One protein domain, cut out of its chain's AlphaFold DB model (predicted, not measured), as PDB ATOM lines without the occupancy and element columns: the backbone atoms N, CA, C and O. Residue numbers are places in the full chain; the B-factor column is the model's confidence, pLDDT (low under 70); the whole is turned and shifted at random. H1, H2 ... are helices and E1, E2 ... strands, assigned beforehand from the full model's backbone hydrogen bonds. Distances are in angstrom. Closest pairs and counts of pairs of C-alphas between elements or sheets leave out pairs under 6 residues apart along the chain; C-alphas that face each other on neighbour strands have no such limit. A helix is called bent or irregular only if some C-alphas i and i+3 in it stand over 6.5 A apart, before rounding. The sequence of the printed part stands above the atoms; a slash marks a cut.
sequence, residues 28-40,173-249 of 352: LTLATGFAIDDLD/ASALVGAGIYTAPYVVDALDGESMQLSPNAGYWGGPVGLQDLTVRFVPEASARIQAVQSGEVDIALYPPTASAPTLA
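AT A GLANCE: This is residues 28 to 40 and 173 to 249 of the 352 residues of the protein "SBP_bac_5 domain-containing protein" of Pseudonocardia sp. CNS-139 (UniProt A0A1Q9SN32). One strongly twisted sheet of four strands makes a wall, with a helix, H2, along its edge strand E1, a small helix, H3, beyond H2 at one end of the longest axis, and a one-turn helix, H1, near the other edge strand, E2. Residues 236 to 237 pair parallel with residues 30 to 31 of E1 and tie the stretch between H2 and H3 to the sheet. The printed part has 90 residues, with three named helices and four named strands in the order E1 H1 E2 E3 E4 H2 H3; the sheet's order is E1, E4, E3, E2, mixed. The class is mixed, helices and strands, with under half of the residues in named elements. The whole is only just loose, close to compact, with a radius of gyration of the C-alphas of 14.8 A and spans of 43 by 29 by 20 A.

HOW THE PARTS SIT: Start at E1, residues 28 to 32, an edge strand parallel to E4, residues 213 to 218, at 18 degrees; look for N 30 and O 215, 2.8 A apart. E4 is antiparallel to E3, residues 195 to 200, at 163 degrees, with N 198 and O 214 at 2.8 A. E3 is antiparallel to the other edge strand, E2, residues 186 to 191, at 151 degrees, with N 197 and O 190 at 2.8 A. E2, E3 and E4 form a meander, each strand the antiparallel neighbour of the one before, in two hairpins. H1, residues 173 to 176, only grazes the sheet with residues 174 to 176; its closest C-alpha to E2 is that of Ser 174, 7.7 A from that of Leu 191. H2, residues 222 to 231, is on the sheet at a height of 9.6 A, over E1 and along the strands, at 2 degrees to E1 on the local plane; their closest C-alphas, of Ala 31 and Arg 225, are 6.1 A apart. H3, residues 242 to 248, is not on the sheet and is apart from H2. Every O i to N i+4 pair in H2 is within hydrogen-bond range; H3 has 1 of 3, beside 3 of 4 O i to N i+3 pairs, and H1 is too short for an O i to N i+4 pair.

IN THESE COORDINATES: Find C-alpha 28 at (26.031, -11.830, -10.244); from there E1 runs 13.1 A to C-alpha 32. After the cut, H1 spans 5.5 A, then E2 13.2 A, and E3 and E4 16.6 A each. H2 begins at C-alpha 222, (26.587, -15.170, -28.739), and runs 14.4 A. H3 runs 10.5 A to C-alpha 248 at (30.913, -27.091, -23.975); it is irregular, only just, with C-alphas 243 and 246 at 6.7 A.

THE WHOLE: The C-alphas farthest apart, of Ala 179 and Pro 246, are 43.3 A apart. Residues 41 to 172 are not printed, and C-alphas 40 and 173 are 5.4 A apart across this cut. The link from E3 to E4, residues 201 to 212, is long. The mean pLDDT of the printed part is 94.9, and no printed residue is under 70.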
ATOM      1  N   LEU A  28      26.293 -11.049  -9.033       96.75
ATOM      2  CA  LEU A  28      26.031 -11.830 -10.244       96.75
ATOM      3  C   LEU A  28      26.137 -10.942 -11.484       96.75
ATOM      4  O   LEU A  28      25.495  -9.898 -11.556       96.75
ATOM      5  N   THR A  29      26.907 -11.375 -12.477       97.94
ATOM      6  CA  THR A  29      26.986 -10.732 -13.792       97.94
ATOM      7  C   THR A  29      26.436 -11.665 -14.864       97.94
ATOM      8  O   THR A  29      26.963 -12.749 -15.109       97.94
ATOM      9  N   LEU A  30      25.383 -11.227 -15.540       97.62
ATOM     10  CA  LEU A  30      24.755 -11.918 -16.659       97.62
ATOM     11  C   LEU A  30      25.145 -11.236 -17.972       97.62
ATOM     12  O   LEU A  30      25.355 -10.026 -18.012       97.62
ATOM     13  N   ALA A  31      25.176 -11.987 -19.068       97.88
ATOM     14  CA  ALA A  31      25.210 -11.439 -20.419       97.88
ATOM     15  C   ALA A  31      24.021 -11.958 -21.227       97.88
ATOM     16  O   ALA A  31      23.815 -13.168 -21.319       97.88
ATOM     17  N   THR A  32      23.285 -11.064 -21.878       97.12
ATOM     18  CA  THR A  32      22.172 -11.392 -22.782       97.12
ATOM     19  C   THR A  32      22.416 -10.823 -24.179       97.12
ATOM     20  O   THR A  32      23.214  -9.906 -24.357       97.12
ATOM     21  N   GLY A  33      21.773 -11.411 -25.189       94.50
ATOM     22  CA  GLY A  33      21.824 -10.919 -26.570       94.50
ATOM     23  C   GLY A  33      20.853  -9.774 -26.856       94.50
ATOM     24  O   GLY A  33      20.961  -9.142 -27.904       94.50
ATOM     25  N   PHE A  34      19.918  -9.522 -25.944       91.00
ATOM     26  CA  PHE A  34      18.892  -8.497 -26.078       91.00
ATOM     27  C   PHE A  34      19.353  -7.212 -25.395       91.00
ATOM     28  O   PHE A  34      19.852  -7.256 -24.273       91.00
ATOM     29  N   ALA A  35      19.215  -6.081 -26.081       87.88
ATOM     30  CA  ALA A  35      19.396  -4.777 -25.464       87.88
ATOM     31  C   ALA A  35      18.059  -4.319 -24.876       87.88
ATOM     32  O   ALA A  35      17.020  -4.520 -25.504       87.88
ATOM     33  N   ILE A  36      18.117  -3.712 -23.695       91.94
ATOM     34  CA  ILE A  36      16.996  -3.025 -23.054       91.94
ATOM     35  C   ILE A  36      17.418  -1.563 -22.965       91.94
ATOM     36  O   ILE A  36      18.496  -1.266 -22.454       91.94
ATOM     37  N   ASP A  37      16.622  -0.664 -23.522       88.81
ATOM     38  CA  ASP A  37      16.958   0.752 -23.679       88.81
ATOM     39  C   ASP A  37      16.184   1.673 -22.729       88.81
ATOM     40  O   ASP A  37      16.652   2.775 -22.424       88.81
ATOM     41  N   ASP A  38      15.057   1.207 -22.194       93.31
ATOM     42  CA  ASP A  38      14.309   1.884 -21.144       93.31
ATOM     43  C   ASP A  38      13.580   0.914 -20.201       93.31
ATOM     44  O   ASP A  38      13.742  -0.304 -20.259       93.31
ATOM     45  N   LEU A  39      12.808   1.482 -19.272       94.19
ATOM     46  CA  LEU A  39      12.005   0.743 -18.300       94.19
ATOM     47  C   LEU A  39      10.508   1.035 -18.457       94.19
ATOM     48  O   LEU A  39       9.796   1.023 -17.448       94.19
ATOM     49  N   ASP A  40      10.025   1.331 -19.670       95.25
ATOM     50  CA  ASP A  40       8.587   1.467 -19.904       95.25
ATOM     51  C   ASP A  40       7.886   0.126 -19.591       95.25
ATOM     52  O   ASP A  40       8.225  -0.899 -20.191       95.25
ATOM     53  N   ALA A 173      11.139   7.448 -21.443       93.56
ATOM     54  CA  ALA A 173      10.987   6.302 -20.541       93.56
ATOM     55  C   ALA A 173      12.290   5.889 -19.830       93.56
ATOM     56  O   ALA A 173      12.251   5.342 -18.729       93.56
ATOM     57  N   SER A 174      13.460   6.215 -20.387       92.75
ATOM     58  CA  SER A 174      14.751   6.022 -19.712       92.75
ATOM     59  C   SER A 174      14.885   6.826 -18.409       92.75
ATOM     60  O   SER A 174      15.651   6.443 -17.527       92.75
ATOM     61  N   ALA A 175      14.094   7.889 -18.213       94.62
ATOM     62  CA  ALA A 175      14.024   8.621 -16.946       94.62
ATOM     63  C   ALA A 175      13.221   7.883 -15.849       94.62
ATOM     64  O   ALA A 175      13.130   8.381 -14.726       94.62
ATOM     65  N   LEU A 176      12.655   6.703 -16.139       95.94
ATOM     66  CA  LEU A 176      12.095   5.794 -15.130       95.94
ATOM     67  C   LEU A 176      13.177   5.019 -14.360       95.94
ATOM     68  O   LEU A 176      12.875   4.431 -13.318       95.94
ATOM     69  N   VAL A 177      14.431   5.023 -14.824       95.88
ATOM     70  CA  VAL A 177      15.565   4.450 -14.079       95.88
ATOM     71  C   VAL A 177      15.668   5.120 -12.708       95.88
ATOM     72  O   VAL A 177      15.627   6.345 -12.590       95.88
ATOM     73  N   GLY A 178      15.744   4.312 -11.649       91.56
ATOM     74  CA  GLY A 178      15.725   4.791 -10.266       91.56
ATOM     75  C   GLY A 178      14.376   5.333  -9.765       91.56
ATOM     76  O   GLY A 178      14.275   5.693  -8.592       91.56
ATOM     77  N   ALA A 179      13.313   5.369 -10.583       94.12
ATOM     78  CA  ALA A 179      11.991   5.835 -10.146       94.12
ATOM     79  C   ALA A 179      11.291   4.854  -9.186       94.12
ATOM     80  O   ALA A 179      10.335   5.237  -8.508       94.12
ATOM     81  N   GLY A 180      11.755   3.599  -9.129       95.69
ATOM     82  CA  GLY A 180      11.296   2.599  -8.167       95.69
ATOM     83  C   GLY A 180       9.815   2.237  -8.307       95.69
ATOM     84  O   GLY A 180       9.121   2.052  -7.308       95.69
ATOM     85  N   ILE A 181       9.290   2.188  -9.532       97.44
ATOM     86  CA  ILE A 181       7.853   1.972  -9.760       97.44
ATOM     87  C   ILE A 181       7.419   0.508  -9.623       97.44
ATOM     88  O   ILE A 181       6.230   0.235  -9.695       97.44
ATOM     89  N   TYR A 182       8.338  -0.433  -9.422       97.94
ATOM     90  CA  TYR A 182       8.055  -1.870  -9.375       97.94
ATOM     91  C   TYR A 182       8.065  -2.407  -7.936       97.94
ATOM     92  O   TYR A 182       8.560  -1.739  -7.034       97.94
ATOM     93  N   THR A 183       7.521  -3.603  -7.687       97.75
ATOM     94  CA  THR A 183       7.523  -4.255  -6.351       97.75
ATOM     95  C   THR A 183       8.714  -5.188  -6.116       97.75
ATOM     96  O   THR A 183       8.900  -5.695  -5.011       97.75
ATOM     97  N   ALA A 184       9.523  -5.399  -7.151       97.19
ATOM     98  CA  ALA A 184      10.448  -6.511  -7.303       97.19
ATOM     99  C   ALA A 184      11.678  -6.471  -6.372       97.19
ATOM    100  O   ALA A 184      11.988  -5.413  -5.799       97.19
ATOM    101  N   PRO A 185      12.401  -7.604  -6.223       97.31
ATOM    102  CA  PRO A 185      13.565  -7.704  -5.343       97.31
ATOM    103  C   PRO A 185      14.765  -6.858  -5.776       97.31
ATOM    104  O   PRO A 185      15.624  -6.610  -4.936       97.31
ATOM    105  N   TYR A 186      14.841  -6.395  -7.024       97.62
ATOM    106  CA  TYR A 186      15.946  -5.558  -7.497       97.62
ATOM    107  C   TYR A 186      15.459  -4.227  -8.072       97.62
ATOM    108  O   TYR A 186      14.470  -4.173  -8.803       97.62
ATOM    109  N   VAL A 187      16.166  -3.150  -7.733       97.12
ATOM    110  CA  VAL A 187      15.967  -1.795  -8.263       97.12
ATOM    111  C   VAL A 187      16.961  -1.578  -9.393       97.12
ATOM    112  O   VAL A 187      18.137  -1.877  -9.225       97.12
ATOM    113  N   VAL A 188      16.513  -1.040 -10.526       97.19
ATOM    114  CA  VAL A 188      17.420  -0.633 -11.608       97.19
ATOM    115  C   VAL A 188      18.018   0.735 -11.274       97.19
ATOM    116  O   VAL A 188      17.316   1.748 -11.316       97.19
ATOM    117  N   ASP A 189      19.309   0.755 -10.949       95.50
ATOM    118  CA  ASP A 189      20.047   1.963 -10.561       95.50
ATOM    119  C   ASP A 189      20.607   2.716 -11.768       95.50
ATOM    120  O   ASP A 189      20.696   3.945 -11.761       95.50
ATOM    121  N   ALA A 190      21.002   1.973 -12.802       96.25
ATOM    122  CA  ALA A 190      21.523   2.517 -14.045       96.25
ATOM    123  C   ALA A 190      21.153   1.613 -15.221       96.25
ATOM    124  O   ALA A 190      21.155   0.387 -15.101       96.25
ATOM    125  N   LEU A 191      20.870   2.236 -16.361       96.56
ATOM    126  CA  LEU A 191      20.619   1.568 -17.628       96.56
ATOM    127  C   LEU A 191      21.253   2.396 -18.742       96.56
ATOM    128  O   LEU A 191      21.016   3.602 -18.840       96.56
ATOM    129  N   ASP A 192      22.062   1.747 -19.564       93.88
ATOM    130  CA  ASP A 192      22.637   2.316 -20.773       93.88
ATOM    131  C   ASP A 192      22.681   1.265 -21.891       93.88
ATOM    132  O   ASP A 192      22.218   0.139 -21.733       93.88
ATOM    133  N   GLY A 193      23.227   1.631 -23.052       92.69
ATOM    134  CA  GLY A 193      23.292   0.723 -24.202       92.69
ATOM    135  C   GLY A 193      24.204  -0.498 -24.017       92.69
ATOM    136  O   GLY A 193      24.207  -1.372 -24.882       92.69
ATOM    137  N   GLU A 194      24.984  -0.573 -22.936       95.31
ATOM    138  CA  GLU A 194      25.920  -1.667 -22.663       95.31
ATOM    139  C   GLU A 194      25.476  -2.542 -21.486       95.31
ATOM    140  O   GLU A 194      25.783  -3.742 -21.462       95.31
ATOM    141  N   SER A 195      24.786  -1.970 -20.495       96.75
ATOM    142  CA  SER A 195      24.399  -2.701 -19.294       96.75
ATOM    143  C   SER A 195      23.219  -2.115 -18.521       96.75
ATOM    144  O   SER A 195      22.913  -0.926 -18.577       96.75
ATOM    145  N   MET A 196      22.625  -2.980 -17.705       97.56
ATOM    146  CA  MET A 196      21.702  -2.653 -16.629       97.56
ATOM    147  C   MET A 196      22.351  -3.021 -15.291       97.56
ATOM    148  O   MET A 196      22.810  -4.152 -15.108       97.56
ATOM    149  N   GLN A 197      22.391  -2.070 -14.364       97.50
ATOM    150  CA  GLN A 197      22.921  -2.247 -13.013       97.50
ATOM    151  C   GLN A 197      21.765  -2.264 -12.024       97.50
ATOM    152  O   GLN A 197      20.931  -1.354 -12.040       97.50
ATOM    153  N   LEU A 198      21.720  -3.290 -11.177       97.69
ATOM    154  CA  LEU A 198      20.663  -3.456 -10.199       97.69
ATOM    155  C   LEU A 198      21.197  -3.726  -8.795       97.69
ATOM    156  O   LEU A 198      22.059  -4.586  -8.595       97.69
ATOM    157  N   SER A 199      20.591  -3.058  -7.820       96.50
ATOM    158  CA  SER A 199      20.824  -3.274  -6.396       96.50
ATOM    159  C   SER A 199      19.614  -3.929  -5.726       96.50
ATOM    160  O   SER A 199      18.481  -3.835  -6.212       96.50
ATOM    161  N   PRO A 200      19.814  -4.638  -4.605       96.62
ATOM    162  CA  PRO A 200      18.731  -5.243  -3.854       96.62
ATOM    163  C   PRO A 200      17.783  -4.175  -3.306       96.62
ATOM    164  O   PRO A 200      18.184  -3.222  -2.633       96.62
ATOM    165  N   ASN A 201      16.488  -4.393  -3.507       96.50
ATOM    166  CA  ASN A 201      15.428  -3.632  -2.872       96.50
ATOM    167  C   ASN A 201      15.415  -3.942  -1.366       96.50
ATOM    168  O   ASN A 201      14.852  -4.940  -0.914       96.50
ATOM    169  N   ALA A 202      16.015  -3.059  -0.565       93.12
ATOM    170  CA  ALA A 202      16.072  -3.206   0.891       93.12
ATOM    171  C   ALA A 202      14.683  -3.245   1.565       93.12
ATOM    172  O   ALA A 202      14.560  -3.732   2.690       93.12
ATOM    173  N   GLY A 203      13.648  -2.729   0.891       93.00
ATOM    174  CA  GLY A 203      12.254  -2.758   1.331       93.00
ATOM    175  C   GLY A 203      11.424  -3.877   0.697       93.00
ATOM    176  O   GLY A 203      10.197  -3.787   0.741       93.00
ATOM    177  N   TYR A 204      12.051  -4.889   0.084       97.38
ATOM    178  CA  TYR A 204      11.336  -5.945  -0.627       97.38
ATOM    179  C   TYR A 204      10.371  -6.703   0.293       97.38
ATOM    180  O   TYR A 204      10.744  -7.236   1.341       97.38
ATOM    181  N   TRP A 205       9.109  -6.760  -0.126       96.31
ATOM    182  CA  TRP A 205       8.020  -7.354   0.645       96.31
ATOM    183  C   TRP A 205       8.174  -8.877   0.803       96.31
ATOM    184  O   TRP A 205       7.745  -9.436   1.811       96.31
ATOM    185  N   GLY A 206       8.834  -9.540  -0.157       94.50
ATOM    186  CA  GLY A 206       9.098 -10.982  -0.150       94.50
ATOM    187  C   GLY A 206      10.249 -11.423   0.765       94.50
ATOM    188  O   GLY A 206      10.552 -12.615   0.830       94.50
ATOM    189  N   GLY A 207      10.884 -10.494   1.489       92.62
ATOM    190  CA  GLY A 207      11.953 -10.776   2.450       92.62
ATOM    191  C   GLY A 207      13.362 -10.450   1.936       92.62
ATOM    192  O   GLY A 207      13.519  -9.679   0.992       92.62
ATOM    193  N   PRO A 208      14.419 -10.983   2.579       91.81
ATOM    194  CA  PRO A 208      15.798 -10.670   2.215       91.81
ATOM    195  C   PRO A 208      16.153 -11.094   0.784       91.81
ATOM    196  O   PRO A 208      15.925 -12.237   0.389       91.81
ATOM    197  N   VAL A 209      16.775 -10.181   0.041       93.88
ATOM    198  CA  VAL A 209      17.254 -10.407  -1.328       93.88
ATOM    199  C   VAL A 209      18.645 -11.050  -1.289       93.88
ATOM    200  O   VAL A 209      19.511 -10.636  -0.521       93.88
ATOM    201  N   GLY A 210      18.843 -12.109  -2.080       89.25
ATOM    202  CA  GLY A 210      20.001 -13.002  -1.950       89.25
ATOM    203  C   GLY A 210      21.296 -12.537  -2.622       89.25
ATOM    204  O   GLY A 210      22.354 -13.049  -2.264       89.25
ATOM    205  N   LEU A 211      21.230 -11.598  -3.574       93.50
ATOM    206  CA  LEU A 211      22.413 -11.030  -4.241       93.50
ATOM    207  C   LEU A 211      22.670  -9.611  -3.748       93.50
ATOM    208  O   LEU A 211      21.723  -8.859  -3.516       93.50
ATOM    209  N   GLN A 212      23.948  -9.258  -3.626       91.56
ATOM    210  CA  GLN A 212      24.361  -7.909  -3.251       91.56
ATOM    211  C   GLN A 212      24.246  -6.940  -4.424       91.56
ATOM    212  O   GLN A 212      23.810  -5.823  -4.204       91.56
ATOM    213  N   ASP A 213      24.626  -7.371  -5.626       91.69
ATOM    214  CA  ASP A 213      24.535  -6.592  -6.861       91.69
ATOM    215  C   ASP A 213      24.254  -7.551  -8.025       91.69
ATOM    216  O   ASP A 213      24.731  -8.697  -8.034       91.69
ATOM    217  N   LEU A 214      23.490  -7.077  -9.002       96.62
ATOM    218  CA  LEU A 214      23.212  -7.772 -10.252       96.62
ATOM    219  C   LEU A 214      23.559  -6.847 -11.420       96.62
ATOM    220  O   LEU A 214      23.030  -5.747 -11.534       96.62
ATOM    221  N   THR A 215      24.414  -7.319 -12.319       97.88
ATOM    222  CA  THR A 215      24.732  -6.630 -13.570       97.88
ATOM    223  C   THR A 215      24.239  -7.468 -14.739       97.88
ATOM    224  O   THR A 215      24.589  -8.641 -14.856       97.88
ATOM    225  N   VAL A 216      23.481  -6.869 -15.650       98.06
ATOM    226  CA  VAL A 216      23.082  -7.494 -16.916       98.06
ATOM    227  C   VAL A 216      23.781  -6.763 -18.049       98.06
ATOM    228  O   VAL A 216      23.567  -5.573 -18.246       98.06
ATOM    229  N   ARG A 217      24.638  -7.457 -18.796       98.06
ATOM    230  CA  ARG A 217      25.365  -6.903 -19.942       98.06
ATOM    231  C   ARG A 217      24.669  -7.239 -21.251       98.06
ATOM    232  O   ARG A 217      24.288  -8.390 -21.479       98.06
ATOM    233  N   PHE A 218      24.594  -6.257 -22.137       97.44
ATOM    234  CA  PHE A 218      24.007  -6.399 -23.463       97.44
ATOM    235  C   PHE A 218      25.109  -6.715 -24.471       97.44
ATOM    236  O   PHE A 218      25.875  -5.860 -24.906       97.44
ATOM    237  N   VAL A 219      25.225  -7.994 -24.816       97.75
ATOM    238  CA  VAL A 219      26.264  -8.521 -25.701       97.75
ATOM    239  C   VAL A 219      25.569  -9.300 -26.818       97.75
ATOM    240  O   VAL A 219      25.323 -10.501 -26.665       97.75
ATOM    241  N   PRO A 220      25.240  -8.645 -27.951       96.25
ATOM    242  CA  PRO A 220      24.447  -9.254 -29.020       96.25
ATOM    243  C   PRO A 220      25.052 -10.555 -29.549       96.25
ATOM    244  O   PRO A 220      24.349 -11.542 -29.780       96.25
ATOM    245  N   GLU A 221      26.378 -10.585 -29.672       96.06
ATOM    246  CA  GLU A 221      27.078 -11.708 -30.275       96.06
ATOM    247  C   GLU A 221      27.249 -12.879 -29.300       96.06
ATOM    248  O   GLU A 221      27.932 -12.788 -28.276       96.06
ATOM    249  N   ALA A 222      26.639 -14.016 -29.632       94.62
ATOM    250  CA  ALA A 222      26.587 -15.170 -28.739       94.62
ATOM    251  C   ALA A 222      27.962 -15.788 -28.462       94.62
ATOM    252  O   ALA A 222      28.227 -16.223 -27.339       94.62
ATOM    253  N   SER A 223      28.849 -15.803 -29.462       94.38
ATOM    254  CA  SER A 223      30.213 -16.307 -29.284       94.38
ATOM    255  C   SER A 223      31.002 -15.474 -28.267       94.38
ATOM    256  O   SER A 223      31.716 -16.043 -27.441       94.38
ATOM    257  N   ALA A 224      30.797 -14.153 -28.246       96.56
ATOM    258  CA  ALA A 224      31.393 -13.258 -27.260       96.56
ATOM    259  C   ALA A 224      30.839 -13.509 -25.848       96.56
ATOM    260  O   ALA A 224      31.616 -13.566 -24.897       96.56
ATOM    261  N   ARG A 225      29.526 -13.753 -25.699       97.12
ATOM    262  CA  ARG A 225      28.934 -14.115 -24.394       97.12
ATOM    263  C   ARG A 225      29.542 -15.385 -23.809       97.12
ATOM    264  O   ARG A 225      29.889 -15.422 -22.634       97.12
ATOM    265  N   ILE A 226      29.706 -16.423 -24.631       95.31
ATOM    266  CA  ILE A 226      30.302 -17.693 -24.194       95.31
ATOM    267  C   ILE A 226      31.768 -17.495 -23.781       95.31
ATOM    268  O   ILE A 226      32.193 -18.036 -22.761       95.31
ATOM    269  N   GLN A 227      32.532 -16.706 -24.540       94.56
ATOM    270  CA  GLN A 227      33.919 -16.380 -24.193       94.56
ATOM    271  C   GLN A 227      34.015 -15.585 -22.888       94.56
ATOM    272  O   GLN A 227      34.911 -15.862 -22.096       94.56
ATOM    273  N   ALA A 228      33.085 -14.659 -22.640       96.12
ATOM    274  CA  ALA A 228      33.026 -13.894 -21.398       96.12
ATOM    275  C   ALA A 228      32.776 -14.794 -20.172       96.12
ATOM    276  O   ALA A 228      33.349 -14.557 -19.112       96.12
ATOM    277  N   VAL A 229      31.990 -15.869 -20.317       96.00
ATOM    278  CA  VAL A 229      31.857 -16.891 -19.259       96.00
ATOM    279  C   VAL A 229      33.176 -17.635 -19.057       96.00
ATOM    280  O   VAL A 229      33.645 -17.790 -17.936       96.00
ATOM    281  N   GLN A 230      33.818 -18.073 -20.143       93.06
ATOM    282  CA  GLN A 230      35.079 -18.825 -20.077       93.06
ATOM    283  C   GLN A 230      36.253 -18.005 -19.514       93.06
ATOM    284  O   GLN A 230      37.171 -18.580 -18.930       93.06
ATOM    285  N   SER A 231      36.247 -16.681 -19.690       94.88
ATOM    286  CA  SER A 231      37.246 -15.773 -19.117       94.88
ATOM    287  C   SER A 231      36.947 -15.372 -17.668       94.88
ATOM    288  O   SER A 231      37.825 -14.804 -17.017       94.88
ATOM    289  N   GLY A 232      35.743 -15.667 -17.160       93.81
ATOM    290  CA  GLY A 232      35.258 -15.212 -15.854       93.81
ATOM    291  C   GLY A 232      34.852 -13.734 -15.823       93.81
ATOM    292  O   GLY A 232      34.790 -13.142 -14.751       93.81
ATOM    293  N   GLU A 233      34.625 -13.118 -16.985       95.38
ATOM    294  CA  GLU A 233      34.141 -11.738 -17.106       95.38
ATOM    295  C   GLU A 233      32.637 -11.625 -16.803       95.38
ATOM    296  O   GLU A 233      32.186 -10.588 -16.320       95.38
ATOM    297  N   VAL A 234      31.867 -12.685 -17.073       97.25
ATOM    298  CA  VAL A 234      30.462 -12.826 -16.658       97.25
ATOM    299  C   VAL A 234      30.224 -14.230 -16.103       97.25
ATOM    300  O   VAL A 234      30.923 -15.171 -16.471       97.25
ATOM    301  N   ASP A 235      29.217 -14.392 -15.253       96.75
ATOM    302  CA  ASP A 235      28.894 -15.675 -14.621       96.75
ATOM    303  C   ASP A 235      27.980 -16.539 -15.502       96.75
ATOM    304  O   ASP A 235      28.098 -17.765 -15.526       96.75
ATOM    305  N   ILE A 236      27.057 -15.908 -16.239       97.06
ATOM    306  CA  ILE A 236      26.060 -16.602 -17.064       97.06
ATOM    307  C   ILE A 236      25.914 -15.903 -18.415       97.06
ATOM    308  O   ILE A 236      25.678 -14.700 -18.493       97.06
ATOM    309  N   ALA A 237      25.974 -16.688 -19.491       96.81
ATOM    310  CA  ALA A 237      25.561 -16.275 -20.825       96.81
ATOM    311  C   ALA A 237      24.147 -16.795 -21.107       96.81
ATOM    312  O   ALA A 237      23.931 -18.005 -21.181       96.81
ATOM    313  N   LEU A 238      23.197 -15.885 -21.297       95.81
ATOM    314  CA  LEU A 238      21.818 -16.203 -21.638       95.81
ATOM    315  C   LEU A 238      21.667 -16.456 -23.143       95.81
ATOM    316  O   LEU A 238      22.392 -15.908 -23.988       95.81
ATOM    317  N   TYR A 239      20.707 -17.326 -23.460       91.38
ATOM    318  CA  TYR A 239      20.330 -17.713 -24.819       91.38
ATOM    319  C   TYR A 239      21.508 -18.153 -25.719       91.38
ATOM    320  O   TYR A 239      21.642 -17.658 -26.844       91.38
ATOM    321  N   PRO A 240      22.417 -19.039 -25.261       92.25
ATOM    322  CA  PRO A 240      23.493 -19.531 -26.112       92.25
ATOM    323  C   PRO A 240      22.931 -20.458 -27.214       92.25
ATOM    324  O   PRO A 240      22.119 -21.338 -26.915       92.25
ATOM    325  N   PRO A 241      23.381 -20.335 -28.480       91.81
ATOM    326  CA  PRO A 241      22.931 -21.190 -29.573       91.81
ATOM    327  C   PRO A 241      23.140 -22.671 -29.259       91.81
ATOM    328  O   PRO A 241      24.197 -23.046 -28.744       91.81
ATOM    329  N   THR A 242      22.186 -23.521 -29.646       92.31
ATOM    330  CA  THR A 242      22.255 -24.983 -29.443       92.31
ATOM    331  C   THR A 242      23.515 -25.604 -30.046       92.31
ATOM    332  O   THR A 242      24.094 -26.517 -29.462       92.31
ATOM    333  N   ALA A 243      24.004 -25.050 -31.161       92.69
ATOM    334  CA  ALA A 243      25.252 -25.450 -31.817       92.69
ATOM    335  C   ALA A 243      26.502 -25.305 -30.926       92.69
ATOM    336  O   ALA A 243      27.539 -25.900 -31.214       92.69
ATOM    337  N   SER A 244      26.412 -24.540 -29.836       93.19
ATOM    338  CA  SER A 244      27.500 -24.377 -28.868       93.19
ATOM    339  C   SER A 244      27.517 -25.479 -27.808       93.19
ATOM    340  O   SER A 244      28.548 -25.704 -27.184       93.19
ATOM    341  N   ALA A 245      26.411 -26.193 -27.586       93.06
ATOM    342  CA  ALA A 245      26.346 -27.203 -26.532       93.06
ATOM    343  C   ALA A 245      27.388 -28.328 -26.702       93.06
ATOM    344  O   ALA A 245      28.070 -28.640 -25.722       93.06
ATOM    345  N   PRO A 246      27.627 -28.886 -27.912       91.38
ATOM    346  CA  PRO A 246      28.656 -29.910 -28.095       91.38
ATOM    347  C   PRO A 246      30.076 -29.429 -27.773       91.38
ATOM    348  O   PRO A 246      30.902 -30.226 -27.336       91.38
ATOM    349  N   THR A 247      30.381 -28.141 -27.966       90.75
ATOM    350  CA  THR A 247      31.725 -27.588 -27.698       90.75
ATOM    351  C   THR A 247      31.975 -27.344 -26.209       90.75
ATOM    352  O   THR A 247      33.127 -27.248 -25.776       90.75
ATOM    353  N   LEU A 248      30.898 -27.271 -25.424       91.75
ATOM    354  CA  LEU A 248      30.913 -27.091 -23.975       91.75
ATOM    355  C   LEU A 248      30.761 -28.417 -23.211       91.75
ATOM    356  O   LEU A 248      31.029 -28.479 -22.013       91.75
ATOM    357  N   ALA A 249      30.376 -29.496 -23.896       90.44
ATOM    358  CA  ALA A 249      30.219 -30.813 -23.295       90.44
ATOM    359  C   ALA A 249      31.542 -31.334 -22.701       90.44
ATOM    360  O   ALA A 249      32.569 -31.403 -23.375       90.44
TER     361      ALA A 249